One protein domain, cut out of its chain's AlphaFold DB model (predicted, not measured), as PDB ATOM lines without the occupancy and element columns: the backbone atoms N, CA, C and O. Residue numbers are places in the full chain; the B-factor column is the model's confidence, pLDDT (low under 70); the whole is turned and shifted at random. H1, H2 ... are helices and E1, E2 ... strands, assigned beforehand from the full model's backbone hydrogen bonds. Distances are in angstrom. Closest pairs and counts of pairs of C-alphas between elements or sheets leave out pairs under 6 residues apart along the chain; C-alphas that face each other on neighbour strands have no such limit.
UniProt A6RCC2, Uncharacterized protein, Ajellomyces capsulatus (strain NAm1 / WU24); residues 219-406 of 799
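Overview. This is residues 219 to 406 of the 799 residues of an uncharacterized protein of Ajellomyces capsulatus (strain NAm1 / WU24) (UniProt A6RCC2). Two small closed barrels of five strands each sit side by side along the longest axis, joined by the long loop of residues 312 to 333. E1 to E5 make the first barrel, with the short helices H1 and H2 on its outside; E6 to E10 make the second, with the short helix H3 on it. The printed part has 188 residues, with three named helices and ten named strands in the order H1, E1 to E5, H2, E6 to E8, H3, E9, E10; both barrels are mixed. The class is mostly strand, though under half of the residues are in named elements. The whole is compact, with a radius of gyration of the C-alphas of 17.6 A, but elongated, spanning 53 by 34 by 32 A.

Along the chain. H1 is residues 223 to 226, with C-alpha 223 at (-1.575, -25.235, -2.153). E1 is 240 to 249, 22.6 A long, and bends by 76 degrees at 246. E2 is 252 to 256, E3 265 to 269, E4 287 to 295, 20.5 A, and E5 301 to 305. H2 is 308 to 311. E6 is 334 to 342, 20.5 A, starting at C-alpha 334 at (13.525, -19.908, -12.701). E7 is 346 to 351, E8 355 to 360, H3 373 to 376, and E9 382 to 391, 22.6 A, bending by 77 degrees at 385. E10, 398 to 402, ends at C-alpha 402 at (9.364, -18.471, -20.911).

Arrangement. Round the first ring run E1, E2, E3, E5, E4 and back to E1. E1, E2 and E3 form a meander, each strand the antiparallel neighbour of the one before; with E4, antiparallel to E1, they form a Greek key. N 246 and O 254 of E1 and E2 are 2.9 A apart; E3 and E5 are parallel, with N 267 and O 302 at 2.8 A. E4 pairs with E1 through N 241 and O 290, 2.9 A. H1, outside the barrel at a height of 8.0 A, is only just over E1, with 3 of its C-alphas there. H2, also outside, at 9.1 A, is only just over E4, again with 3. The second ring runs E6, E7, E8, E10, E9 and back to E6; E6, E7 and E8 are a meander. E8 and E10 are parallel, with N 358 and O 399 at 2.8 A; E9 and E6 are antiparallel, with N 337 and O 383 at 2.8 A. H3 is on this barrel; its closest C-alphas with E6 are Thr 374 and Val 342, 6.2 A. E1 and E6 are only just apart, closest 8.3 A. The three helices are too short for any O i to N i+4 pair; the single O i to N i+3 pair is within range in H3, not in H1 or H2.

Size, cuts and confidence. The C-alphas farthest apart, of Asp 250 and Ser 344, are 53.3 A apart. The printed part has no cut. The long links are H1 to E1, E3 to E4, H2 to E6 and E8 to H3. Mean pLDDT of the printed part is 82.1; 21 residues are under 70, among them 310 to 318 and 367 to 372.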
ATOM      1  N   LEU A 219      -9.937 -25.104 -12.522       87.94
ATOM      2  CA  LEU A 219      -8.621 -24.753 -12.022       87.94
ATOM      3  C   LEU A 219      -8.692 -24.573 -10.512       87.94
ATOM      4  O   LEU A 219      -9.568 -23.868 -10.011       87.94
ATOM      5  N   SER A 220      -7.727 -25.154  -9.812       88.50
ATOM      6  CA  SER A 220      -7.582 -25.042  -8.367       88.50
ATOM      7  C   SER A 220      -6.297 -24.308  -8.007       88.50
ATOM      8  O   SER A 220      -5.230 -24.560  -8.574       88.50
ATOM      9  N   VAL A 221      -6.407 -23.372  -7.066       88.88
ATOM     10  CA  VAL A 221      -5.293 -22.579  -6.514       88.88
ATOM     11  C   VAL A 221      -4.926 -23.095  -5.113       88.88
ATOM     12  O   VAL A 221      -4.076 -22.529  -4.425       88.88
ATOM     13  N   ASP A 222      -5.515 -24.202  -4.673       87.75
ATOM     14  CA  ASP A 222      -5.220 -24.745  -3.354       87.75
ATOM     15  C   ASP A 222      -3.762 -25.221  -3.294       87.75
ATOM     16  O   ASP A 222      -3.333 -25.981  -4.166       87.75
ATOM     17  N   PRO A 223      -2.974 -24.824  -2.271       87.88
ATOM     18  CA  PRO A 223      -1.575 -25.235  -2.153       87.88
ATOM     19  C   PRO A 223      -1.364 -26.751  -2.215       87.88
ATOM     20  O   PRO A 223      -0.361 -27.189  -2.765       87.88
ATOM     21  N   ARG A 224      -2.317 -27.553  -1.717       87.31
ATOM     22  CA  ARG A 224      -2.252 -29.027  -1.742       87.31
ATOM     23  C   ARG A 224      -2.241 -29.594  -3.162       87.31
ATOM     24  O   ARG A 224      -1.498 -30.526  -3.450       87.31
ATOM     25  N   GLU A 225      -3.040 -29.013  -4.053       85.81
ATOM     26  CA  GLU A 225      -3.118 -29.434  -5.455       85.81
ATOM     27  C   GLU A 225      -2.041 -28.732  -6.295       85.81
ATOM     28  O   GLU A 225      -1.356 -29.360  -7.097       85.81
ATOM     29  N   ALA A 226      -1.813 -27.436  -6.062       85.25
ATOM     30  CA  ALA A 226      -0.824 -26.639  -6.787       85.25
ATOM     31  C   ALA A 226       0.634 -27.064  -6.515       85.25
ATOM     32  O   ALA A 226       1.518 -26.813  -7.343       85.25
ATOM     33  N   ASN A 227       0.903 -27.686  -5.366       87.38
ATOM     34  CA  ASN A 227       2.216 -28.212  -4.992       87.38
ATOM     35  C   ASN A 227       2.287 -29.746  -5.067       87.38
ATOM     36  O   ASN A 227       3.196 -30.330  -4.477       87.38
ATOM     37  N   SER A 228       1.372 -30.408  -5.785       81.69
ATOM     38  CA  SER A 228       1.379 -31.870  -5.922       81.69
ATOM     39  C   SER A 228       2.764 -32.391  -6.337       81.69
ATOM     40  O   SER A 228       3.328 -31.933  -7.337       81.69
ATOM     41  N   GLY A 229       3.306 -33.350  -5.584       76.69
ATOM     42  CA  GLY A 229       4.618 -33.948  -5.848       76.69
ATOM     43  C   GLY A 229       5.826 -33.199  -5.269       76.69
ATOM     44  O   GLY A 229       6.948 -33.637  -5.505       76.69
ATOM     45  N   LEU A 230       5.641 -32.107  -4.513       83.75
ATOM     46  CA  LEU A 230       6.719 -31.497  -3.718       83.75
ATOM     47  C   LEU A 230       6.921 -32.251  -2.400       83.75
ATOM     48  O   LEU A 230       6.001 -32.365  -1.591       83.75
ATOM     49  N   SER A 231       8.158 -32.669  -2.140       83.12
ATOM     50  CA  SER A 231       8.590 -33.185  -0.836       83.12
ATOM     51  C   SER A 231       9.440 -32.163  -0.067       83.12
ATOM     52  O   SER A 231       9.917 -31.168  -0.626       83.12
ATOM     53  N   LYS A 232       9.710 -32.419   1.223       82.12
ATOM     54  CA  LYS A 232      10.608 -31.581   2.044       82.12
ATOM     55  C   LYS A 232      12.000 -31.394   1.420       82.12
ATOM     56  O   LYS A 232      12.589 -30.327   1.583       82.12
ATOM     57  N   SER A 233      12.526 -32.393   0.709       81.38
ATOM     58  CA  SER A 233      13.825 -32.303   0.024       81.38
ATOM     59  C   SER A 233      13.813 -31.401  -1.208       81.38
ATOM     60  O   SER A 233      14.862 -30.887  -1.588       81.38
ATOM     61  N   ASP A 234      12.649 -31.179  -1.815       83.56
ATOM     62  CA  ASP A 234      12.529 -30.435  -3.074       83.56
ATOM     63  C   ASP A 234      12.408 -28.923  -2.863       83.56
ATOM     64  O   ASP A 234      12.578 -28.143  -3.806       83.56
ATOM     65  N   LEU A 235      12.154 -28.513  -1.617       84.44
ATOM     66  CA  LEU A 235      12.178 -27.129  -1.162       84.44
ATOM     67  C   LEU A 235      13.632 -26.665  -1.089       84.44
ATOM     68  O   LEU A 235      14.274 -26.759  -0.050       84.44
ATOM     69  N   VAL A 236      14.157 -26.181  -2.205       85.69
ATOM     70  CA  VAL A 236      15.506 -25.610  -2.296       85.69
ATOM     71  C   VAL A 236      15.408 -24.091  -2.396       85.69
ATOM     72  O   VAL A 236      14.415 -23.549  -2.878       85.69
ATOM     73  N   VAL A 237      16.453 -23.379  -1.976       85.56
ATOM     74  CA  VAL A 237      16.560 -21.927  -2.177       85.56
ATOM     75  C   VAL A 237      16.351 -21.578  -3.657       85.56
ATOM     76  O   VAL A 237      16.937 -22.203  -4.541       85.56
ATOM     77  N   ASN A 238      15.534 -20.556  -3.917       86.31
ATOM     78  CA  ASN A 238      15.050 -20.116  -5.234       86.31
ATOM     79  C   ASN A 238      13.984 -21.012  -5.900       86.31
ATOM     80  O   ASN A 238      13.526 -20.674  -6.996       86.31
ATOM     81  N   ALA A 239      13.547 -22.108  -5.270       86.44
ATOM     82  CA  ALA A 239      12.352 -22.824  -5.709       86.44
ATOM     83  C   ALA A 239      11.091 -21.998  -5.406       86.44
ATOM     84  O   ALA A 239      11.051 -21.226  -4.442       86.44
ATOM     85  N   THR A 240      10.060 -22.156  -6.239       88.56
ATOM     86  CA  THR A 240       8.765 -21.495  -6.031       88.56
ATOM     87  C   THR A 240       7.741 -22.448  -5.440       88.56
ATOM     88  O   THR A 240       7.599 -23.583  -5.898       88.56
ATOM     89  N   VAL A 241       7.004 -21.971  -4.443       90.25
ATOM     90  CA  VAL A 241       6.011 -22.749  -3.700       90.25
ATOM     91  C   VAL A 241       4.794 -21.870  -3.465       90.25
ATOM     92  O   VAL A 241       4.929 -20.698  -3.111       90.25
ATOM     93  N   GLN A 242       3.607 -22.423  -3.682       90.88
ATOM     94  CA  GLN A 242       2.368 -21.737  -3.343       90.88
ATOM     95  C   GLN A 242       2.039 -21.967  -1.870       90.88
ATOM     96  O   GLN A 242       2.159 -23.091  -1.396       90.88
ATOM     97  N   ALA A 243       1.649 -20.930  -1.139       90.62
ATOM     98  CA  ALA A 243       1.371 -21.047   0.286       90.62
ATOM     99  C   ALA A 243       0.116 -20.258   0.668       90.62
ATOM    100  O   ALA A 243      -0.104 -19.159   0.151       90.62
ATOM    101  N   SER A 244      -0.689 -20.805   1.576       90.81
ATOM    102  CA  SER A 244      -1.875 -20.145   2.136       90.81
ATOM    103  C   SER A 244      -1.582 -19.600   3.529       90.81
ATOM    104  O   SER A 244      -0.955 -20.281   4.341       90.81
ATOM    105  N   VAL A 245      -2.038 -18.387   3.832       90.06
ATOM    106  CA  VAL A 245      -1.870 -17.778   5.159       90.06
ATOM    107  C   VAL A 245      -2.693 -18.544   6.191       90.06
ATOM    108  O   VAL A 245      -3.907 -18.662   6.048       90.06
ATOM    109  N   LEU A 246      -2.028 -19.048   7.232       87.75
ATOM    110  CA  LEU A 246      -2.661 -19.731   8.358       87.75
ATOM    111  C   LEU A 246      -2.973 -18.748   9.489       87.75
ATOM    112  O   LEU A 246      -4.078 -18.757  10.008       87.75
ATOM    113  N   SER A 247      -2.001 -17.909   9.862       88.19
ATOM    114  CA  SER A 247      -2.153 -16.928  10.940       88.19
ATOM    115  C   SER A 247      -1.275 -15.694  10.720       88.19
ATOM    116  O   SER A 247      -0.172 -15.782  10.164       88.19
ATOM    117  N   LEU A 248      -1.761 -14.545  11.191       86.56
ATOM    118  CA  LEU A 248      -1.035 -13.273  11.196       86.56
ATOM    119  C   LEU A 248      -0.253 -13.129  12.513       86.56
ATOM    120  O   LEU A 248      -0.845 -13.202  13.587       86.56
ATOM    121  N   GLU A 249       1.063 -12.914  12.445       84.62
ATOM    122  CA  GLU A 249       1.922 -12.634  13.607       84.62
ATOM    123  C   GLU A 249       2.490 -11.201  13.544       84.62
ATOM    124  O   GLU A 249       2.588 -10.594  12.476       84.62
ATOM    125  N   ASP A 250       2.951 -10.658  14.678       76.50
ATOM    126  CA  ASP A 250       3.453  -9.271  14.787       76.50
ATOM    127  C   ASP A 250       4.644  -8.951  13.861       76.50
ATOM    128  O   ASP A 250       4.920  -7.794  13.529       76.50
ATOM    129  N   HIS A 251       5.406  -9.973  13.467       80.31
ATOM    130  CA  HIS A 251       6.632  -9.828  12.677       80.31
ATOM    131  C   HIS A 251       6.580 -10.537  11.317       80.31
ATOM    132  O   HIS A 251       7.564 -10.499  10.566       80.31
ATOM    133  N   GLY A 252       5.446 -11.148  10.970       85.50
ATOM    134  CA  GLY A 252       5.327 -11.932   9.750       85.50
ATOM    135  C   GLY A 252       4.040 -12.741   9.642       85.50
ATOM    136  O   GLY A 252       3.099 -12.575  10.407       85.50
ATOM    137  N   LEU A 253       4.015 -13.626   8.655       88.88
ATOM    138  CA  LEU A 253       2.898 -14.515   8.361       88.88
ATOM    139  C   LEU A 253       3.372 -15.956   8.516       88.88
ATOM    140  O   LEU A 253       4.421 -16.326   7.974       88.88
ATOM    141  N   VAL A 254       2.580 -16.772   9.206       90.56
ATOM    142  CA  VAL A 254       2.747 -18.228   9.184       90.56
ATOM    143  C   VAL A 254       1.836 -18.782   8.105       90.56
ATOM    144  O   VAL A 254       0.652 -18.453   8.035       90.56
ATOM    145  N   MET A 255       2.403 -19.614   7.244       89.69
ATOM    146  CA  MET A 255       1.742 -20.112   6.049       89.69
ATOM    147  C   MET A 255       1.802 -21.632   5.984       89.69
ATOM    148  O   MET A 255       2.797 -22.249   6.376       89.69
ATOM    149  N   ASP A 256       0.746 -22.227   5.449       90.50
ATOM    150  CA  ASP A 256       0.714 -23.632   5.074       90.50
ATOM    151  C   ASP A 256       1.204 -23.793   3.629       90.50
ATOM    152  O   ASP A 256       0.801 -23.053   2.728       90.50
ATOM    153  N   LEU A 257       2.107 -24.751   3.422       86.94
ATOM    154  CA  LEU A 257       2.662 -25.099   2.113       86.94
ATOM    155  C   LEU A 257       1.845 -26.195   1.414       86.94
ATOM    156  O   LEU A 257       2.100 -26.482   0.247       86.94
ATOM    157  N   GLY A 258       0.896 -26.835   2.108       83.75
ATOM    158  CA  GLY A 258       0.082 -27.907   1.534       83.75
ATOM    159  C   GLY A 258       0.880 -29.164   1.171       83.75
ATOM    160  O   GLY A 258       0.499 -29.878   0.252       83.75
ATOM    161  N   LEU A 259       1.995 -29.420   1.860       84.38
ATOM    162  CA  LEU A 259       2.811 -30.623   1.666       84.38
ATOM    163  C   LEU A 259       2.170 -31.821   2.379       84.38
ATOM    164  O   LEU A 259       1.617 -31.659   3.469       84.38
ATOM    165  N   GLU A 260       2.317 -33.025   1.820       73.12
ATOM    166  CA  GLU A 260       1.765 -34.269   2.392       73.12
ATOM    167  C   GLU A 260       2.265 -34.546   3.820       73.12
ATOM    168  O   GLU A 260       1.532 -35.082   4.649       73.12
ATOM    169  N   ASP A 261       3.488 -34.103   4.134       73.75
ATOM    170  CA  ASP A 261       4.114 -34.279   5.446       73.75
ATOM    171  C   ASP A 261       3.388 -33.523   6.577       73.75
ATOM    172  O   ASP A 261       3.587 -33.849   7.747       73.75
ATOM    173  N   GLY A 262       2.609 -32.471   6.272       68.75
ATOM    174  CA  GLY A 262       1.829 -31.657   7.228       68.75
ATOM    175  C   GLY A 262       2.621 -30.920   8.327       68.75
ATOM    176  O   GLY A 262       2.074 -30.090   9.051       68.75
ATOM    177  N   GLN A 263       3.916 -31.205   8.475       77.94
ATOM    178  CA  GLN A 263       4.776 -30.688   9.545       77.94
ATOM    179  C   GLN A 263       5.588 -29.457   9.129       77.94
ATOM    180  O   GLN A 263       6.053 -28.700   9.984       77.94
ATOM    181  N   THR A 264       5.783 -29.261   7.826       85.19
ATOM    182  CA  THR A 264       6.601 -28.169   7.296       85.19
ATOM    183  C   THR A 264       5.748 -26.920   7.116       85.19
ATOM    184  O   THR A 264       4.786 -26.928   6.352       85.19
ATOM    185  N   ARG A 265       6.119 -25.832   7.796       88.38
ATOM    186  CA  ARG A 265       5.422 -24.539   7.729       88.38
ATOM    187  C   ARG A 265       6.262 -23.493   7.004       88.38
ATOM    188  O   ARG A 265       7.493 -23.487   7.091       88.38
ATOM    189  N   GLY A 266       5.591 -22.585   6.313       89.44
ATOM    190  CA  GLY A 266       6.184 -21.384   5.742       89.44
ATOM    191  C   GLY A 266       6.173 -20.234   6.745       89.44
ATOM    192  O   GLY A 266       5.182 -20.031   7.440       89.44
ATOM    193  N   PHE A 267       7.257 -19.468   6.814       92.00
ATOM    194  CA  PHE A 267       7.300 -18.195   7.531       92.00
ATOM    195  C   PHE A 267       7.724 -17.083   6.574       92.00
ATOM    196  O   PHE A 267       8.777 -17.179   5.938       92.00
ATOM    197  N   MET A 268       6.930 -16.017   6.499       89.62
ATOM    198  CA  MET A 268       7.203 -14.843   5.672       89.62
ATOM    199  C   MET A 268       7.376 -13.609   6.548       89.62
ATOM    200  O   MET A 268       6.501 -13.288   7.346       89.62
ATOM    201  N   SER A 269       8.493 -12.898   6.399       88.62
ATOM    202  CA  SER A 269       8.743 -11.676   7.170       88.62
ATOM    203  C   SER A 269       7.968 -10.479   6.607       88.62
ATOM    204  O   SER A 269       7.726 -10.396   5.404       88.62
ATOM    205  N   SER A 270       7.642  -9.494   7.449       84.56
ATOM    206  CA  SER A 270       6.923  -8.278   7.020       84.56
ATOM    207  C   SER A 270       7.628  -7.476   5.913       84.56
ATOM    208  O   SER A 270       6.978  -6.789   5.133       84.56
ATOM    209  N   LYS A 271       8.958  -7.586   5.804       82.81
ATOM    210  CA  LYS A 271       9.770  -6.936   4.754       82.81
ATOM    211  C   LYS A 271       9.662  -7.625   3.392       82.81
ATOM    212  O   LYS A 271      10.038  -7.038   2.380       82.81
ATOM    213  N   GLU A 272       9.232  -8.880   3.385       82.62
ATOM    214  CA  GLU A 272       9.161  -9.739   2.203       82.62
ATOM    215  C   GLU A 272       7.756  -9.801   1.591       82.62
ATOM    216  O   GLU A 272       7.564 -10.445   0.557       82.62
ATOM    217  N   ILE A 273       6.798  -9.098   2.196       82.00
ATOM    218  CA  ILE A 273       5.461  -8.859   1.651       82.00
ATOM    219  C   ILE A 273       5.573  -7.827   0.511       82.00
ATOM    220  O   ILE A 273       6.407  -6.916   0.589       82.00
ATOM    221  N   PRO A 274       4.787  -7.954  -0.576       74.44
ATOM    222  CA  PRO A 274       4.736  -6.940  -1.624       74.44
ATOM    223  C   PRO A 274       4.452  -5.548  -1.046       74.44
ATOM    224  O   PRO A 274       3.553  -5.397  -0.226       74.44
ATOM    225  N   HIS A 275       5.174  -4.521  -1.505       67.62
ATOM    226  CA  HIS A 275       5.026  -3.142  -1.010       67.62
ATOM    227  C   HIS A 275       3.611  -2.561  -1.193       67.62
ATOM    228  O   HIS A 275       3.258  -1.594  -0.526       67.62
ATOM    229  N   ASP A 276       2.808  -3.174  -2.064       67.75
ATOM    230  CA  ASP A 276       1.430  -2.786  -2.378       67.75
ATOM    231  C   ASP A 276       0.388  -3.375  -1.401       67.75
ATOM    232  O   ASP A 276      -0.822  -3.191  -1.580       67.75
ATOM    233  N   LEU A 277       0.826  -4.159  -0.408       71.69
ATOM    234  CA  LEU A 277      -0.014  -4.846   0.573       71.69
ATOM    235  C   LEU A 277       0.477  -4.549   1.991       71.69
ATOM    236  O   LEU A 277       1.612  -4.845   2.354       71.69
ATOM    237  N   GLU A 278      -0.417  -4.008   2.813       69.75
ATOM    238  CA  GLU A 278      -0.188  -3.863   4.248       69.75
ATOM    239  C   GLU A 278      -0.680  -5.109   4.993       69.75
ATOM    240  O   GLU A 278      -1.687  -5.708   4.616       69.75
ATOM    241  N   LEU A 279      -0.007  -5.466   6.092       68.94
ATOM    242  CA  LEU A 279      -0.334  -6.629   6.933       68.94
ATOM    243  C   LEU A 279      -1.805  -6.666   7.383       68.94
ATOM    244  O   LEU A 279      -2.382  -7.740   7.494       68.94
ATOM    245  N   LEU A 280      -2.414  -5.499   7.603       72.44
ATOM    246  CA  LEU A 280      -3.797  -5.362   8.074       72.44
ATOM    247  C   LEU A 280      -4.847  -5.715   7.010       72.44
ATOM    248  O   LEU A 280      -5.996  -5.975   7.352       72.44
ATOM    249  N   GLN A 281      -4.477  -5.701   5.728       75.75
ATOM    250  CA  GLN A 281      -5.391  -6.027   4.628       75.75
ATOM    251  C   GLN A 281      -5.417  -7.528   4.314       75.75
ATOM    252  O   GLN A 281      -6.264  -7.977   3.543       75.75
ATOM    253  N   ILE A 282      -4.484  -8.301   4.872       79.88
ATOM    254  CA  ILE A 282      -4.331  -9.724   4.581       79.88
ATOM    255  C   ILE A 282      -5.279 -10.515   5.479       79.88
ATOM    256  O   ILE A 282      -5.187 -10.445   6.700       79.88
ATOM    257  N   LYS A 283      -6.179 -11.292   4.872       82.88
ATOM    258  CA  LYS A 283      -7.050 -12.234   5.585       82.88
ATOM    259  C   LYS A 283      -6.405 -13.619   5.669       82.88
ATOM    260  O   LYS A 283      -5.624 -14.013   4.795       82.88
ATOM    261  N   GLU A 284      -6.761 -14.377   6.702       84.75
ATOM    262  CA  GLU A 284      -6.436 -15.804   6.789       84.75
ATOM    263  C   GLU A 284      -7.035 -16.547   5.584       84.75
ATOM    264  O   GLU A 284      -8.139 -16.239   5.127       84.75
ATOM    265  N   GLY A 285      -6.270 -17.480   5.019       81.81
ATOM    266  CA  GLY A 285      -6.626 -18.200   3.797       81.81
ATOM    267  C   GLY A 285      -6.242 -17.510   2.485       81.81
ATOM    268  O   GLY A 285      -6.428 -18.096   1.423       81.81
ATOM    269  N   THR A 286      -5.667 -16.302   2.513       86.81
ATOM    270  CA  THR A 286      -5.075 -15.698   1.304       86.81
ATOM    271  C   THR A 286      -3.926 -16.554   0.770       86.81
ATOM    272  O   THR A 286      -3.098 -17.055   1.534       86.81
ATOM    273  N   VAL A 287      -3.866 -16.729  -0.552       88.75
ATOM    274  CA  VAL A 287      -2.852 -17.560  -1.212       88.75
ATOM    275  C   VAL A 287      -1.814 -16.676  -1.895       88.75
ATOM    276  O   VAL A 287      -2.156 -15.776  -2.663       88.75
ATOM    277  N   PHE A 288      -0.534 -16.960  -1.655       88.69
ATOM    278  CA  PHE A 288       0.588 -16.291  -2.309       88.69
ATOM    279  C   PHE A 288       1.506 -17.291  -3.006       88.69
ATOM    280  O   PHE A 288       1.845 -18.346  -2.466       88.69
ATOM    281  N   LEU A 289       1.988 -16.910  -4.190       88.94
ATOM    282  CA  LEU A 289       3.139 -17.555  -4.804       88.94
ATOM    283  C   LEU A 289       4.411 -17.013  -4.146       88.94
ATOM    284  O   LEU A 289       4.684 -15.814  -4.207       88.94
ATOM    285  N   CYS A 290       5.186 -17.896  -3.524       88.75
ATOM    286  CA  CYS A 290       6.357 -17.533  -2.740       88.75
ATOM    287  C   CYS A 290       7.637 -18.132  -3.328       88.75
ATOM    288  O   CYS A 290       7.633 -19.225  -3.895       88.75
ATOM    289  N   VAL A 291       8.756 -17.432  -3.148       88.75
ATOM    290  CA  VAL A 291      10.105 -17.956  -3.404       88.75
ATOM    291  C   VAL A 291      10.731 -18.368  -2.076       88.75
ATOM    292  O   VAL A 291      10.677 -17.617  -1.100       88.75
ATOM    293  N   VAL A 292      11.352 -19.544  -2.040       89.25
ATOM    294  CA  VAL A 292      12.100 -20.021  -0.873       89.25
ATOM    295  C   VAL A 292      13.419 -19.252  -0.757       89.25
ATOM    296  O   VAL A 292      14.277 -19.345  -1.638       89.25
ATOM    297  N   THR A 293      13.603 -18.501   0.330       87.25
ATOM    298  CA  THR A 293      14.834 -17.729   0.591       87.25
ATOM    299  C   THR A 293      15.830 -18.493   1.458       87.25
ATOM    300  O   THR A 293      17.038 -18.280   1.355       87.25
ATOM    301  N   GLY A 294      15.349 -19.412   2.295       85.31
ATOM    302  CA  GLY A 294      16.200 -20.233   3.144       85.31
ATOM    303  C   GLY A 294      15.421 -21.183   4.045       85.31
ATOM    304  O   GLY A 294      14.194 -21.155   4.111       85.31
ATOM    305  N   HIS A 295      16.162 -22.001   4.786       85.56
ATOM    306  CA  HIS A 295      15.618 -23.002   5.701       85.56
ATOM    307  C   HIS A 295      16.105 -22.742   7.121       85.56
ATOM    308  O   HIS A 295      17.200 -22.215   7.331       85.56
ATOM    309  N   ASN A 296      15.295 -23.123   8.105       85.25
ATOM    310  CA  ASN A 296      15.772 -23.240   9.476       85.25
ATOM    311  C   ASN A 296      16.620 -24.519   9.646       85.25
ATOM    312  O   ASN A 296      16.479 -25.456   8.862       85.25
ATOM    313  N   ALA A 297      17.451 -24.591  10.690       73.06
ATOM    314  CA  ALA A 297      18.390 -25.696  10.929       73.06
ATOM    315  C   ALA A 297      17.732 -27.094  10.945       73.06
ATOM    316  O   ALA A 297      18.353 -28.070  10.542       73.06
ATOM    317  N   ASN A 298      16.456 -27.180  11.343       72.50
ATOM    318  CA  ASN A 298      15.695 -28.436  11.415       72.50
ATOM    319  C   ASN A 298      14.870 -28.728  10.136       72.50
ATOM    320  O   ASN A 298      14.210 -29.763  10.028       72.50
ATOM    321  N   GLY A 299      14.837 -27.796   9.179       71.62
ATOM    322  CA  GLY A 299      14.079 -27.906   7.927       71.62
ATOM    323  C   GLY A 299      12.549 -27.849   8.056       71.62
ATOM    324  O   GLY A 299      11.872 -27.943   7.044       71.62
ATOM    325  N   ASN A 300      11.990 -27.704   9.262       82.62
ATOM    326  CA  ASN A 300      10.532 -27.671   9.477       82.62
ATOM    327  C   ASN A 300       9.905 -26.299   9.194       82.62
ATOM    328  O   ASN A 300       8.709 -26.211   8.953       82.62
ATOM    329  N   VAL A 301      10.701 -25.227   9.251       86.81
ATOM    330  CA  VAL A 301      10.250 -23.873   8.914       86.81
ATOM    331  C   VAL A 301      11.050 -23.377   7.721       86.81
ATOM    332  O   VAL A 301      12.285 -23.321   7.775       86.81
ATOM    333  N   VAL A 302      10.338 -23.029   6.655       89.56
ATOM    334  CA  VAL A 302      10.898 -22.503   5.408       89.56
ATOM    335  C   VAL A 302      10.657 -21.001   5.363       89.56
ATOM    336  O   VAL A 302       9.531 -20.549   5.559       89.56
ATOM    337  N   LYS A 303      11.712 -20.221   5.124       90.19
ATOM    338  CA  LYS A 303      11.600 -18.771   4.949       90.19
ATOM    339  C   LYS A 303      11.133 -18.474   3.529       90.19
ATOM    340  O   LYS A 303      11.733 -18.957   2.565       90.19
ATOM    341  N   LEU A 304      10.062 -17.700   3.421       89.50
ATOM    342  CA  LEU A 304       9.359 -17.417   2.178       89.50
ATOM    343  C   LEU A 304       9.331 -15.922   1.890       89.50
ATOM    344  O   LEU A 304       9.130 -15.121   2.800       89.50
ATOM    345  N   SER A 305       9.415 -15.586   0.604       87.50
ATOM    346  CA  SER A 305       9.227 -14.227   0.105       87.50
ATOM    347  C   SER A 305       8.130 -14.159  -0.949       87.50
ATOM    348  O   SER A 305       8.203 -14.880  -1.947       87.50
ATOM    349  N   ALA A 306       7.151 -13.267  -0.766       82.88
ATOM    350  CA  ALA A 306       6.123 -12.957  -1.766       82.88
ATOM    351  C   ALA A 306       6.454 -11.708  -2.604       82.88
ATOM    352  O   ALA A 306       5.752 -11.408  -3.567       82.88
ATOM    353  N   ASN A 307       7.541 -10.986  -2.303       80.06
ATOM    354  CA  ASN A 307       8.057  -9.903  -3.144       80.06
ATOM    355  C   ASN A 307       8.748 -10.485  -4.392       80.06
ATOM    356  O   ASN A 307       9.975 -10.482  -4.534       80.06
ATOM    357  N   LEU A 308       7.926 -11.005  -5.303       74.06
ATOM    358  CA  LEU A 308       8.333 -11.645  -6.549       74.06
ATOM    359  C   LEU A 308       9.244 -10.765  -7.435       74.06
ATOM    360  O   LEU A 308      10.216 -11.311  -7.967       74.06
ATOM    361  N   PRO A 309       9.042  -9.430  -7.551       70.31
ATOM    362  CA  PRO A 309       9.937  -8.573  -8.334       70.31
ATOM    363  C   PRO A 309      11.375  -8.524  -7.809       70.31
ATOM    364  O   PRO A 309      12.316  -8.371  -8.591       70.31
ATOM    365  N   THR A 310      11.564  -8.658  -6.493       68.44
ATOM    366  CA  THR A 310      12.889  -8.566  -5.859       68.44
ATOM    367  C   THR A 310      13.514  -9.941  -5.649       68.44
ATOM    368  O   THR A 310      14.670 -10.143  -6.023       68.44
ATOM    369  N   ALA A 311      12.756 -10.883  -5.083       60.34
ATOM    370  CA  ALA A 311      13.215 -12.229  -4.737       60.34
ATOM    371  C   ALA A 311      13.232 -13.189  -5.940       60.34
ATOM    372  O   ALA A 311      14.025 -14.123  -5.976       60.34
ATOM    373  N   GLY A 312      12.384 -12.952  -6.945       59.19
ATOM    374  CA  GLY A 312      12.283 -13.786  -8.143       59.19
ATOM    375  C   GLY A 312      13.113 -13.299  -9.333       59.19
ATOM    376  O   GLY A 312      13.131 -13.977 -10.358       59.19
ATOM    377  N   SER A 313      13.785 -12.144  -9.257       64.50
ATOM    378  CA  SER A 313      14.475 -11.568 -10.422       64.50
ATOM    379  C   SER A 313      15.748 -12.334 -10.797       64.50
ATOM    380  O   SER A 313      16.709 -12.414 -10.028       64.50
ATOM    381  N   ILE A 314      15.813 -12.796 -12.049       64.31
ATOM    382  CA  ILE A 314      16.945 -13.573 -12.592       64.31
ATOM    383  C   ILE A 314      18.272 -12.777 -12.591       64.31
ATOM    384  O   ILE A 314      19.355 -13.365 -12.614       64.31
ATOM    385  N   LYS A 315      18.230 -11.436 -12.486       59.16
ATOM    386  CA  LYS A 315      19.426 -10.568 -12.488       59.16
ATOM    387  C   LYS A 315      20.355 -10.756 -11.276       59.16
ATOM    388  O   LYS A 315      21.508 -10.344 -11.356       59.16
ATOM    389  N   LYS A 316      19.897 -11.382 -10.183       52.88
ATOM    390  CA  LYS A 316      20.678 -11.599  -8.945       52.88
ATOM    391  C   LYS A 316      20.909 -13.083  -8.615       52.88
ATOM    392  O   LYS A 316      20.851 -13.469  -7.457       52.88
ATOM    393  N   SER A 317      21.162 -13.939  -9.610       56.31
ATOM    394  CA  SER A 317      21.453 -15.379  -9.402       56.31
ATOM    395  C   SER A 317      20.338 -16.211  -8.738       56.31
ATOM    396  O   SER A 317      20.588 -17.322  -8.284       56.31
ATOM    397  N   HIS A 318      19.094 -15.723  -8.745       61.09
ATOM    398  CA  HIS A 318      17.918 -16.451  -8.253       61.09
ATOM    399  C   HIS A 318      17.361 -17.410  -9.316       61.09
ATOM    400  O   HIS A 318      16.251 -17.238  -9.813       61.09
ATOM    401  N   PHE A 319      18.163 -18.391  -9.724       71.06
ATOM    402  CA  PHE A 319      17.721 -19.499 -10.571       71.06
ATOM    403  C   PHE A 319      18.247 -20.811  -9.999       71.06
ATOM    404  O   PHE A 319      19.272 -20.836  -9.314       71.06
ATOM    405  N   LEU A 320      17.525 -21.898 -10.247       73.81
ATOM    406  CA  LEU A 320      17.865 -23.197  -9.687       73.81
ATOM    407  C   LEU A 320      19.095 -23.765 -10.414       73.81
ATOM    408  O   LEU A 320      19.015 -24.161 -11.576       73.81
ATOM    409  N   THR A 321      20.246 -23.775  -9.738       69.19
ATOM    410  CA  THR A 321      21.505 -24.346 -10.258       69.19
ATOM    411  C   THR A 321      21.661 -25.830  -9.945       69.19
ATOM    412  O   THR A 321      22.332 -26.545 -10.685       69.19
ATOM    413  N   SER A 322      21.056 -26.300  -8.855       70.19
ATOM    414  CA  SER A 322      21.085 -27.697  -8.422       70.19
ATOM    415  C   SER A 322      19.735 -28.074  -7.828       70.19
ATOM    416  O   SER A 322      19.262 -27.396  -6.915       70.19
ATOM    417  N   ALA A 323      19.145 -29.157  -8.326       76.38
ATOM    418  CA  ALA A 323      17.904 -29.725  -7.823       76.38
ATOM    419  C   ALA A 323      18.154 -31.175  -7.371       76.38
ATOM    420  O   ALA A 323      18.789 -31.919  -8.123       76.38
ATOM    421  N   PRO A 324      17.685 -31.583  -6.180       75.38
ATOM    422  CA  PRO A 324      17.743 -32.972  -5.726       75.38
ATOM    423  C   PRO A 324      16.889 -33.897  -6.593       75.38
ATOM    424  O   PRO A 324      17.298 -35.017  -6.889       75.38
ATOM    425  N   THR A 325      15.720 -33.417  -7.026       81.94
ATOM    426  CA  THR A 325      14.791 -34.168  -7.869       81.94
ATOM    427  C   THR A 325      14.248 -33.307  -9.009       81.94
ATOM    428  O   THR A 325      14.439 -32.091  -9.072       81.94
ATOM    429  N   ILE A 326      13.539 -33.962  -9.925       82.38
ATOM    430  CA  ILE A 326      12.816 -33.322 -11.027       82.38
ATOM    431  C   ILE A 326      11.643 -32.467 -10.509       82.38
ATOM    432  O   ILE A 326      11.296 -31.463 -11.131       82.38
ATOM    433  N   HIS A 327      11.063 -32.816  -9.357       83.69
ATOM    434  CA  HIS A 327       9.862 -32.173  -8.818       83.69
ATOM    435  C   HIS A 327      10.105 -30.757  -8.277       83.69
ATOM    436  O   HIS A 327       9.159 -29.993  -8.114       83.69
ATOM    437  N   SER A 328      11.363 -30.335  -8.097       84.06
ATOM    438  CA  SER A 328      11.700 -28.933  -7.794       84.06
ATOM    439  C   SER A 328      11.375 -27.964  -8.950       84.06
ATOM    440  O   SER A 328      11.276 -26.747  -8.743       84.06
ATOM    441  N   PHE A 329      11.201 -28.470 -10.178       86.19
ATOM    442  CA  PHE A 329      10.932 -27.678 -11.384       86.19
ATOM    443  C   PHE A 329       9.433 -27.474 -11.642       86.19
ATOM    444  O   PHE A 329       8.900 -27.862 -12.680       86.19
ATOM    445  N   LEU A 330       8.751 -26.821 -10.702       87.50
ATOM    446  CA  LEU A 330       7.347 -26.435 -10.863       87.50
ATOM    447  C   LEU A 330       7.163 -25.087 -11.583       87.50
ATOM    448  O   LEU A 330       8.099 -24.275 -11.636       87.50
ATOM    449  N   PRO A 331       5.951 -24.806 -12.114       88.31
ATOM    450  CA  PRO A 331       5.638 -23.524 -12.735       88.31
ATOM    451  C   PRO A 331       5.923 -22.354 -11.792       88.31
ATOM    452  O   PRO A 331       5.531 -22.361 -10.625       88.31
ATOM    453  N   GLY A 332       6.608 -21.339 -12.301       84.81
ATOM    454  CA  GLY A 332       7.106 -20.208 -11.529       84.81
ATOM    455  C   GLY A 332       8.592 -20.308 -11.191       84.81
ATOM    456  O   GLY A 332       9.218 -19.270 -10.990       84.81
ATOM    457  N   THR A 333       9.207 -21.494 -11.188       88.00
ATOM    458  CA  THR A 333      10.637 -21.630 -10.869       88.00
ATOM    459  C   THR A 333      11.506 -21.145 -12.034       88.00
ATOM    460  O   THR A 333      11.238 -21.438 -13.202       88.00
ATOM    461  N   ALA A 334      12.548 -20.370 -11.720       88.38
ATOM    462  CA  ALA A 334      13.525 -19.908 -12.701       88.38
ATOM    463  C   ALA A 334      14.619 -20.966 -12.905       88.38
ATOM    464  O   ALA A 334      15.195 -21.463 -11.935       88.38
ATOM    465  N   ALA A 335      14.926 -21.286 -14.159       88.50
ATOM    466  CA  ALA A 335      15.912 -22.301 -14.518       88.50
ATOM    467  C   ALA A 335      16.738 -21.872 -15.741       88.50
ATOM    468  O   ALA A 335      16.440 -20.876 -16.403       88.50
ATOM    469  N   GLU A 336      17.804 -22.620 -16.017       89.44
ATOM    470  CA  GLU A 336      18.622 -22.473 -17.220       89.44
ATOM    471  C   GLU A 336      18.326 -23.631 -18.183       89.44
ATOM    472  O   GLU A 336      18.391 -24.803 -17.802       89.44
ATOM    473  N   ILE A 337      17.997 -23.295 -19.428       90.12
ATOM    474  CA  ILE A 337      17.753 -24.246 -20.512       90.12
ATOM    475  C   ILE A 337      18.951 -24.259 -21.463       90.12
ATOM    476  O   ILE A 337      19.442 -23.209 -21.885       90.12
ATOM    477  N   LEU A 338      19.419 -25.455 -21.817       91.38
ATOM    478  CA  LEU A 338      20.384 -25.666 -22.894       91.38
ATOM    479  C   LEU A 338      19.626 -25.943 -24.192       91.38
ATOM    480  O   LEU A 338      18.950 -26.966 -24.298       91.38
ATOM    481  N   LEU A 339      19.743 -25.058 -25.181       91.06
ATOM    482  CA  LEU A 339      19.031 -25.208 -26.447       91.06
ATOM    483  C   LEU A 339      19.569 -26.376 -27.276       91.06
ATOM    484  O   LEU A 339      20.751 -26.417 -27.616       91.06
ATOM    485  N   THR A 340      18.681 -27.290 -27.655       90.56
ATOM    486  CA  THR A 340      18.983 -28.416 -28.549       90.56
ATOM    487  C   THR A 340      18.488 -28.157 -29.966       90.56
ATOM    488  O   THR A 340      19.134 -28.577 -30.921       90.56
ATOM    489  N   GLN A 341      17.362 -27.453 -30.116       88.88
ATOM    490  CA  GLN A 341      16.757 -27.142 -31.408       88.88
ATOM    491  C   GLN A 341      16.165 -25.729 -31.398       88.88
ATOM    492  O   GLN A 341      15.481 -25.331 -30.456       88.88
ATOM    493  N   VAL A 342      16.412 -24.974 -32.469       87.25
ATOM    494  CA  VAL A 342      15.839 -23.641 -32.698       87.25
ATOM    495  C   VAL A 342      15.128 -23.675 -34.043       87.25
ATOM    496  O   VAL A 342      15.754 -23.928 -35.070       87.25
ATOM    497  N   THR A 343      13.819 -23.448 -34.030       84.12
ATOM    498  CA  THR A 343      12.971 -23.393 -35.226       84.12
ATOM    499  C   THR A 343      12.362 -22.002 -35.371       84.12
ATOM    500  O   THR A 343      12.406 -21.188 -34.449       84.12
ATOM    501  N   SER A 344      11.775 -21.707 -36.532       76.12
ATOM    502  CA  SER A 344      11.054 -20.448 -36.751       76.12
ATOM    503  C   SER A 344       9.794 -20.322 -35.887       76.12
ATOM    504  O   SER A 344       9.306 -19.209 -35.705       76.12
ATOM    505  N   THR A 345       9.253 -21.435 -35.390       77.75
ATOM    506  CA  THR A 345       8.000 -21.502 -34.622       77.75
ATOM    507  C   THR A 345       8.231 -21.660 -33.117       77.75
ATOM    508  O   THR A 345       7.311 -21.470 -32.333       77.75
ATOM    509  N   GLY A 346       9.455 -21.962 -32.680       84.06
ATOM    510  CA  GLY A 346       9.776 -22.127 -31.264       84.06
ATOM    511  C   GLY A 346      11.169 -22.697 -31.020       84.06
ATOM    512  O   GLY A 346      11.939 -22.964 -31.948       84.06
ATOM    513  N   MET A 347      11.503 -22.897 -29.750       88.44
ATOM    514  CA  MET A 347      12.778 -23.475 -29.322       88.44
ATOM    515  C   MET A 347      12.533 -24.675 -28.415       88.44
ATOM    516  O   MET A 347      11.617 -24.669 -27.598       88.44
ATOM    517  N   ALA A 348      13.383 -25.685 -28.529       90.44
ATOM    518  CA  ALA A 348      13.408 -26.817 -27.619       90.44
ATOM    519  C   ALA A 348      14.803 -26.952 -27.008       90.44
ATOM    520  O   ALA A 348      15.828 -26.665 -27.638       90.44
ATOM    521  N   GLY A 349      14.843 -27.383 -25.757       90.88
ATOM    522  CA  GLY A 349      16.081 -27.551 -25.024       90.88
ATOM    523  C   GLY A 349      15.919 -28.452 -23.817       90.88
ATOM    524  O   GLY A 349      14.829 -28.935 -23.521       90.88
ATOM    525  N   LYS A 350      17.031 -28.682 -23.123       90.12
ATOM    526  CA  LYS A 350      17.067 -29.507 -21.919       90.12
ATOM    527  C   LYS A 350      17.444 -28.690 -20.697       90.12
ATOM    528  O   LYS A 350      18.439 -27.965 -20.715       90.12
ATOM    529  N   ILE A 351      16.688 -28.855 -19.618       88.06
ATOM    530  CA  ILE A 351      17.025 -28.336 -18.292       88.06
ATOM    531  C   ILE A 351      17.827 -29.418 -17.565       88.06
ATOM    532  O   ILE A 351      17.412 -30.577 -17.490       88.06
ATOM    533  N   MET A 352      19.024 -29.058 -17.094       81.19
ATOM    534  CA  MET A 352      19.982 -29.972 -16.445       81.19
ATOM    535  C   MET A 352      20.302 -31.258 -17.244       81.19
ATOM    536  O   MET A 352      20.736 -32.252 -16.674       81.19
ATOM    537  N   GLY A 353      20.074 -31.267 -18.563       81.25
ATOM    538  CA  GLY A 353      20.281 -32.439 -19.426       81.25
ATOM    539  C   GLY A 353      19.234 -33.555 -19.293       81.25
ATOM    540  O   GLY A 353      19.236 -34.467 -20.119       81.25
ATOM    541  N   MET A 354      18.329 -33.467 -18.312       82.56
ATOM    542  CA  MET A 354      17.344 -34.510 -17.998       82.56
ATOM    543  C   MET A 354      15.929 -34.155 -18.459       82.56
ATOM    544  O   MET A 354      15.208 -35.039 -18.908       82.56
ATOM    545  N   LEU A 355      15.536 -32.880 -18.363       87.31
ATOM    546  CA  LEU A 355      14.151 -32.452 -18.573       87.31
ATOM    547  C   LEU A 355      13.972 -31.733 -19.897       87.31
ATOM    548  O   LEU A 355      14.681 -30.764 -20.164       87.31
ATOM    549  N   ASP A 356      13.000 -32.175 -20.689       89.94
ATOM    550  CA  ASP A 356      12.699 -31.575 -21.981       89.94
ATOM    551  C   ASP A 356      11.810 -30.342 -21.784       89.94
ATOM    552  O   ASP A 356      10.695 -30.412 -21.262       89.94
ATOM    553  N   ALA A 357      12.319 -29.188 -22.208       90.50
ATOM    554  CA  ALA A 357      11.641 -27.910 -22.105       90.50
ATOM    555  C   ALA A 357      11.424 -27.295 -23.491       90.50
ATOM    556  O   ALA A 357      12.311 -27.306 -24.350       90.50
ATOM    557  N   VAL A 358      10.232 -26.739 -23.696       91.50
ATOM    558  CA  VAL A 358       9.812 -26.100 -24.944       91.50
ATOM    559  C   VAL A 358       9.473 -24.641 -24.668       91.50
ATOM    560  O   VAL A 358       8.781 -24.316 -23.703       91.50
ATOM    561  N   VAL A 359       9.968 -23.762 -25.531       89.31
ATOM    562  CA  VAL A 359       9.650 -22.337 -25.557       89.31
ATOM    563  C   VAL A 359       8.849 -22.066 -26.818       89.31
ATOM    564  O   VAL A 359       9.362 -22.205 -27.930       89.31
ATOM    565  N   ASP A 360       7.596 -21.672 -26.631       86.81
ATOM    566  CA  ASP A 360       6.729 -21.249 -27.725       86.81
ATOM    567  C   ASP A 360       7.169 -19.891 -28.305       86.81
ATOM    568  O   ASP A 360       7.862 -19.102 -27.649       86.81
ATOM    569  N   ILE A 361       6.742 -19.586 -29.530       84.75
ATOM    570  CA  ILE A 361       7.039 -18.326 -30.212       84.75
ATOM    571  C   ILE A 361       6.661 -17.103 -29.378       84.75
ATOM    572  O   ILE A 361       7.450 -16.160 -29.278       84.75
ATOM    573  N   VAL A 362       5.498 -17.137 -28.727       84.31
ATOM    574  CA  VAL A 362       5.015 -16.044 -27.879       84.31
ATOM    575  C   VAL A 362       5.957 -15.840 -26.700       84.31
ATOM    576  O   VAL A 362       6.429 -14.735 -26.442       84.31
ATOM    577  N   GLN A 363       6.309 -16.940 -26.041       85.88
ATOM    578  CA  GLN A 363       7.122 -16.963 -24.831       85.88
ATOM    579  C   GLN A 363       8.614 -16.700 -25.089       85.88
ATOM    580  O   GLN A 363       9.367 -16.397 -24.161       85.88
ATOM    581  N   SER A 364       9.039 -16.760 -26.353       83.12
ATOM    582  CA  SER A 364      10.363 -16.324 -26.805       83.12
ATOM    583  C   SER A 364      10.481 -14.806 -27.014       83.12
ATOM    584  O   SER A 364      11.590 -14.298 -27.179       83.12
ATOM    585  N   GLY A 365       9.360 -14.071 -27.038       75.44
ATOM    586  CA  GLY A 365       9.328 -12.634 -27.340       75.44
ATOM    587  C   GLY A 365       9.551 -12.289 -28.818       75.44
ATOM    588  O   GLY A 365       9.687 -11.114 -29.163       75.44
ATOM    589  N   ALA A 366       9.586 -13.287 -29.706       71.38
ATOM    590  CA  ALA A 366       9.773 -13.087 -31.143       71.38
ATOM    591  C   ALA A 366       8.513 -12.606 -31.875       71.38
ATOM    592  O   ALA A 366       8.599 -12.151 -33.008       71.38
ATOM    593  N   THR A 367       7.351 -12.633 -31.222       63.28
ATOM    594  CA  THR A 367       6.133 -11.969 -31.711       63.28
ATOM    595  C   THR A 367       6.290 -10.450 -31.808       63.28
ATOM    596  O   THR A 367       5.633  -9.831 -32.641       63.28
ATOM    597  N   ALA A 368       7.176  -9.853 -30.997       60.38
ATOM    598  CA  ALA A 368       7.349  -8.407 -30.895       60.38
ATOM    599  C   ALA A 368       8.369  -7.798 -31.883       60.38
ATOM    600  O   ALA A 368       8.651  -6.600 -31.820       60.38
ATOM    601  N   GLY A 369       8.971  -8.599 -32.766       56.62
ATOM    602  CA  GLY A 369      10.000  -8.137 -33.696       56.62
ATOM    603  C   GLY A 369       9.867  -8.763 -35.079       56.62
ATOM    604  O   GLY A 369       9.408  -9.887 -35.223       56.62
ATOM    605  N   LYS A 370      10.339  -8.048 -36.106       55.00
ATOM    606  CA  LYS A 370      10.513  -8.580 -37.474       55.00
ATOM    607  C   LYS A 370      11.709  -9.538 -37.602       55.00
ATOM    608  O   LYS A 370      12.086  -9.897 -38.711       55.00
ATOM    609  N   GLU A 371      12.360  -9.868 -36.492       57.56
ATOM    610  CA  GLU A 371      13.580 -10.667 -36.461       57.56
ATOM    611  C   GLU A 371      13.248 -12.112 -36.106       57.56
ATOM    612  O   GLU A 371      12.623 -12.381 -35.079       57.56
ATOM    613  N   ASP A 372      13.711 -13.042 -36.937       65.06
ATOM    614  CA  ASP A 372      13.545 -14.469 -36.695       65.06
ATOM    615  C   ASP A 372      14.339 -14.932 -35.463       65.06
ATOM    616  O   ASP A 372      15.479 -14.523 -35.220       65.06
ATOM    617  N   ILE A 373      13.746 -15.860 -34.705       73.31
ATOM    618  CA  ILE A 373      14.329 -16.494 -33.507       73.31
ATOM    619  C   ILE A 373      15.724 -17.071 -33.801       73.31
ATOM    620  O   ILE A 373      16.627 -17.002 -32.966       73.31
ATOM    621  N   THR A 374      15.912 -17.593 -35.014       72.69
ATOM    622  CA  THR A 374      17.152 -18.213 -35.504       72.69
ATOM    623  C   THR A 374      18.327 -17.240 -35.608       72.69
ATOM    624  O   THR A 374      19.473 -17.676 -35.553       72.69
ATOM    625  N   ALA A 375      18.074 -15.932 -35.726       74.88
ATOM    626  CA  ALA A 375      19.128 -14.919 -35.723       74.88
ATOM    627  C   ALA A 375      19.587 -14.563 -34.300       74.88
ATOM    628  O   ALA A 375      20.743 -14.194 -34.092       74.88
ATOM    629  N   ARG A 376      18.687 -14.674 -33.314       76.19
ATOM    630  CA  ARG A 376      18.950 -14.299 -31.915       76.19
ATOM    631  C   ARG A 376      19.561 -15.431 -31.099       76.19
ATOM    632  O   ARG A 376      20.361 -15.169 -30.202       76.19
ATOM    633  N   TYR A 377      19.200 -16.675 -31.404       83.00
ATOM    634  CA  TYR A 377      19.606 -17.840 -30.627       83.00
ATOM    635  C   TYR A 377      20.223 -18.922 -31.508       83.00
ATOM    636  O   TYR A 377      19.703 -19.259 -32.567       83.00
ATOM    637  N   HIS A 378      21.326 -19.497 -31.028       85.94
ATOM    638  CA  HIS A 378      22.015 -20.611 -31.671       85.94
ATOM    639  C   HIS A 378      21.840 -21.898 -30.863       85.94
ATOM    640  O   HIS A 378      21.679 -21.877 -29.640       85.94
ATOM    641  N   VAL A 379      21.902 -23.034 -31.557       87.44
ATOM    642  CA  VAL A 379      21.897 -24.358 -30.925       87.44
ATOM    643  C   VAL A 379      23.115 -24.483 -30.004       87.44
ATOM    644  O   VAL A 379      24.226 -24.125 -30.389       87.44
ATOM    645  N   GLY A 380      22.904 -24.962 -28.778       84.38
ATOM    646  CA  GLY A 380      23.926 -25.053 -27.732       84.38
ATOM    647  C   GLY A 380      24.028 -23.825 -26.819       84.38
ATOM    648  O   GLY A 380      24.757 -23.878 -25.827       84.38
ATOM    649  N   ALA A 381      23.290 -22.743 -27.091       88.38
ATOM    650  CA  ALA A 381      23.228 -21.600 -26.186       88.38
ATOM    651  C   ALA A 381      22.513 -21.965 -24.875       88.38
ATOM    652  O   ALA A 381      21.520 -22.698 -24.867       88.38
ATOM    653  N   LYS A 382      23.001 -21.406 -23.764       88.94
ATOM    654  CA  LYS A 382      22.331 -21.476 -22.464       88.94
ATOM    655  C   LYS A 382      21.490 -20.226 -22.251       88.94
ATOM    656  O   LYS A 382      22.010 -19.112 -22.333       88.94
ATOM    657  N   ILE A 383      20.205 -20.408 -21.977       88.50
ATOM    658  CA  ILE A 383      19.255 -19.312 -21.778       88.50
ATOM    659  C   ILE A 383      18.624 -19.439 -20.402       88.50
ATOM    660  O   ILE A 383      18.317 -20.533 -19.938       88.50
ATOM    661  N   LYS A 384      18.414 -18.301 -19.746       87.75
ATOM    662  CA  LYS A 384      17.725 -18.231 -18.460       87.75
ATOM    663  C   LYS A 384      16.307 -17.742 -18.670       87.75
ATOM    664  O   LYS A 384      16.073 -16.827 -19.457       87.75
ATOM    665  N   GLY A 385      15.387 -18.333 -17.933       88.12
ATOM    666  CA  GLY A 385      13.967 -18.050 -18.040       88.12
ATOM    667  C   GLY A 385      13.202 -18.725 -16.916       88.12
ATOM    668  O   GLY A 385      13.793 -19.202 -15.941       88.12
ATOM    669  N   ARG A 386      11.880 -18.733 -17.034       88.56
ATOM    670  CA  ARG A 386      10.976 -19.232 -15.999       88.56
ATOM    671  C   ARG A 386      10.035 -20.280 -16.566       88.56
ATOM    672  O   ARG A 386       9.563 -20.157 -17.693       88.56
ATOM    673  N   LEU A 387       9.754 -21.299 -15.767       90.06
ATOM    674  CA  LEU A 387       8.765 -22.317 -16.095       90.06
ATOM    675  C   LEU A 387       7.353 -21.737 -15.999       90.06
ATOM    676  O   LEU A 387       7.040 -21.046 -15.031       90.06
ATOM    677  N   ILE A 388       6.509 -22.023 -16.987       89.88
ATOM    678  CA  ILE A 388       5.121 -21.527 -17.051       89.88
ATOM    679  C   ILE A 388       4.086 -22.638 -16.902       89.88
ATOM    680  O   ILE A 388       3.032 -22.414 -16.320       89.88
ATOM    681  N   CYS A 389       4.381 -23.837 -17.399       88.75
ATOM    682  CA  CYS A 389       3.490 -24.984 -17.314       88.75
ATOM    683  C   CYS A 389       4.294 -26.280 -17.245       88.75
ATOM    684  O   CYS A 389       5.438 -26.354 -17.704       88.75
ATOM    685  N   THR A 390       3.678 -27.296 -16.660       88.31
ATOM    686  CA  THR A 390       4.208 -28.652 -16.563       88.31
ATOM    687  C   THR A 390       3.128 -29.620 -17.018       88.31
ATOM    688  O   THR A 390       1.946 -29.413 -16.745       88.31
ATOM    689  N   PHE A 391       3.524 -30.670 -17.735       86.06
ATOM    690  CA  PHE A 391       2.606 -31.704 -18.212       86.06
ATOM    691  C   PHE A 391       2.907 -33.020 -17.489       86.06
ATOM    692  O   PHE A 391       3.675 -33.824 -18.016       86.06
ATOM    693  N   PRO A 392       2.340 -33.250 -16.288       78.50
ATOM    694  CA  PRO A 392       2.691 -34.403 -15.456       78.50
ATOM    695  C   PRO A 392       2.356 -35.751 -16.107       78.50
ATOM    696  O   PRO A 392       3.018 -36.741 -15.831       78.50
ATOM    697  N   THR A 393       1.365 -35.797 -17.003       80.81
ATOM    698  CA  THR A 393       0.934 -37.019 -17.706       80.81
ATOM    699  C   THR A 393       1.836 -37.398 -18.890       80.81
ATOM    700  O   THR A 393       1.681 -38.472 -19.462       80.81
ATOM    701  N   ALA A 394       2.749 -36.519 -19.317       81.88
ATOM    702  CA  ALA A 394       3.630 -36.795 -20.447       81.88
ATOM    703  C   ALA A 394       4.907 -37.513 -19.985       81.88
ATOM    704  O   ALA A 394       5.623 -37.006 -19.125       81.88
ATOM    705  N   GLU A 395       5.232 -38.645 -20.611       80.25
ATOM    706  CA  GLU A 395       6.513 -39.339 -20.452       80.25
ATOM    707  C   GLU A 395       7.316 -39.237 -21.764       80.25
ATOM    708  O   GLU A 395       6.858 -39.745 -22.794       80.25
ATOM    709  N   PRO A 396       8.492 -38.575 -21.795       80.38
ATOM    710  CA  PRO A 396       9.170 -37.867 -20.701       80.38
ATOM    711  C   PRO A 396       8.461 -36.566 -20.289       80.38
ATOM    712  O   PRO A 396       7.739 -35.971 -21.092       80.38
ATOM    713  N   LEU A 397       8.715 -36.109 -19.053       82.19
ATOM    714  CA  LEU A 397       8.121 -34.885 -18.505       82.19
ATOM    715  C   LEU A 397       8.461 -33.685 -19.397       82.19
ATOM    716  O   LEU A 397       9.627 -33.304 -19.526       82.19
ATOM    717  N   LYS A 398       7.425 -33.083 -19.985       86.44
ATOM    718  CA  LYS A 398       7.552 -31.883 -20.818       86.44
ATOM    719  C   LYS A 398       7.246 -30.639 -20.002       86.44
ATOM    720  O   LYS A 398       6.244 -30.573 -19.285       86.44
ATOM    721  N   LEU A 399       8.101 -29.639 -20.158       89.56
ATOM    722  CA  LEU A 399       8.014 -28.368 -19.454       89.56
ATOM    723  C   LEU A 399       7.823 -27.219 -20.447       89.56
ATOM    724  O   LEU A 399       8.496 -27.159 -21.477       89.56
ATOM    725  N   GLY A 400       6.933 -26.284 -20.133       89.06
ATOM    726  CA  GLY A 400       6.825 -25.017 -20.848       89.06
ATOM    727  C   GLY A 400       7.714 -23.962 -20.206       89.06
ATOM    728  O   GLY A 400       7.690 -23.775 -18.985       89.06
ATOM    729  N   PHE A 401       8.484 -23.252 -21.021       90.50
ATOM    730  CA  PHE A 401       9.485 -22.295 -20.562       90.50
ATOM    731  C   PHE A 401       9.302 -20.929 -21.233       90.50
ATOM    732  O   PHE A 401       8.948 -20.844 -22.407       90.50
ATOM    733  N   SER A 402       9.540 -19.858 -20.479       90.19
ATOM    734  CA  SER A 402       9.364 -18.471 -20.911       90.19
ATOM    735  C   SER A 402      10.616 -17.635 -20.698       90.19
ATOM    736  O   SER A 402      11.273 -17.723 -19.658       90.19
ATOM    737  N   ILE A 403      10.916 -16.793 -21.687       87.62
ATOM    738  CA  ILE A 403      12.035 -15.842 -21.691       87.62
ATOM    739  C   ILE A 403      11.500 -14.393 -21.666       87.62
ATOM    740  O   ILE A 403      12.272 -13.440 -21.684       87.62
ATOM    741  N   LEU A 404      10.176 -14.197 -21.590       84.88
ATOM    742  CA  LEU A 404       9.566 -12.868 -21.585       84.88
ATOM    743  C   LEU A 404      10.012 -12.046 -20.374       84.88
ATOM    744  O   LEU A 404       9.994 -12.509 -19.234       84.88
ATOM    745  N   ASP A 405      10.355 -10.785 -20.625       80.75
ATOM    746  CA  ASP A 405      10.933  -9.880 -19.634       80.75
ATOM    747  C   ASP A 405      10.041  -9.677 -18.398       80.75
ATOM    748  O   ASP A 405      10.556  -9.603 -17.277       80.75
ATOM    749  N   HIS A 406       8.718  -9.591 -18.579       81.12
ATOM    750  CA  HIS A 406       7.762  -9.420 -17.480       81.12
ATOM    751  C   HIS A 406       7.556 -10.711 -16.684       81.12
ATOM    752  O   HIS A 406       7.525 -10.644 -15.459       81.12
TER     753      HIS A 406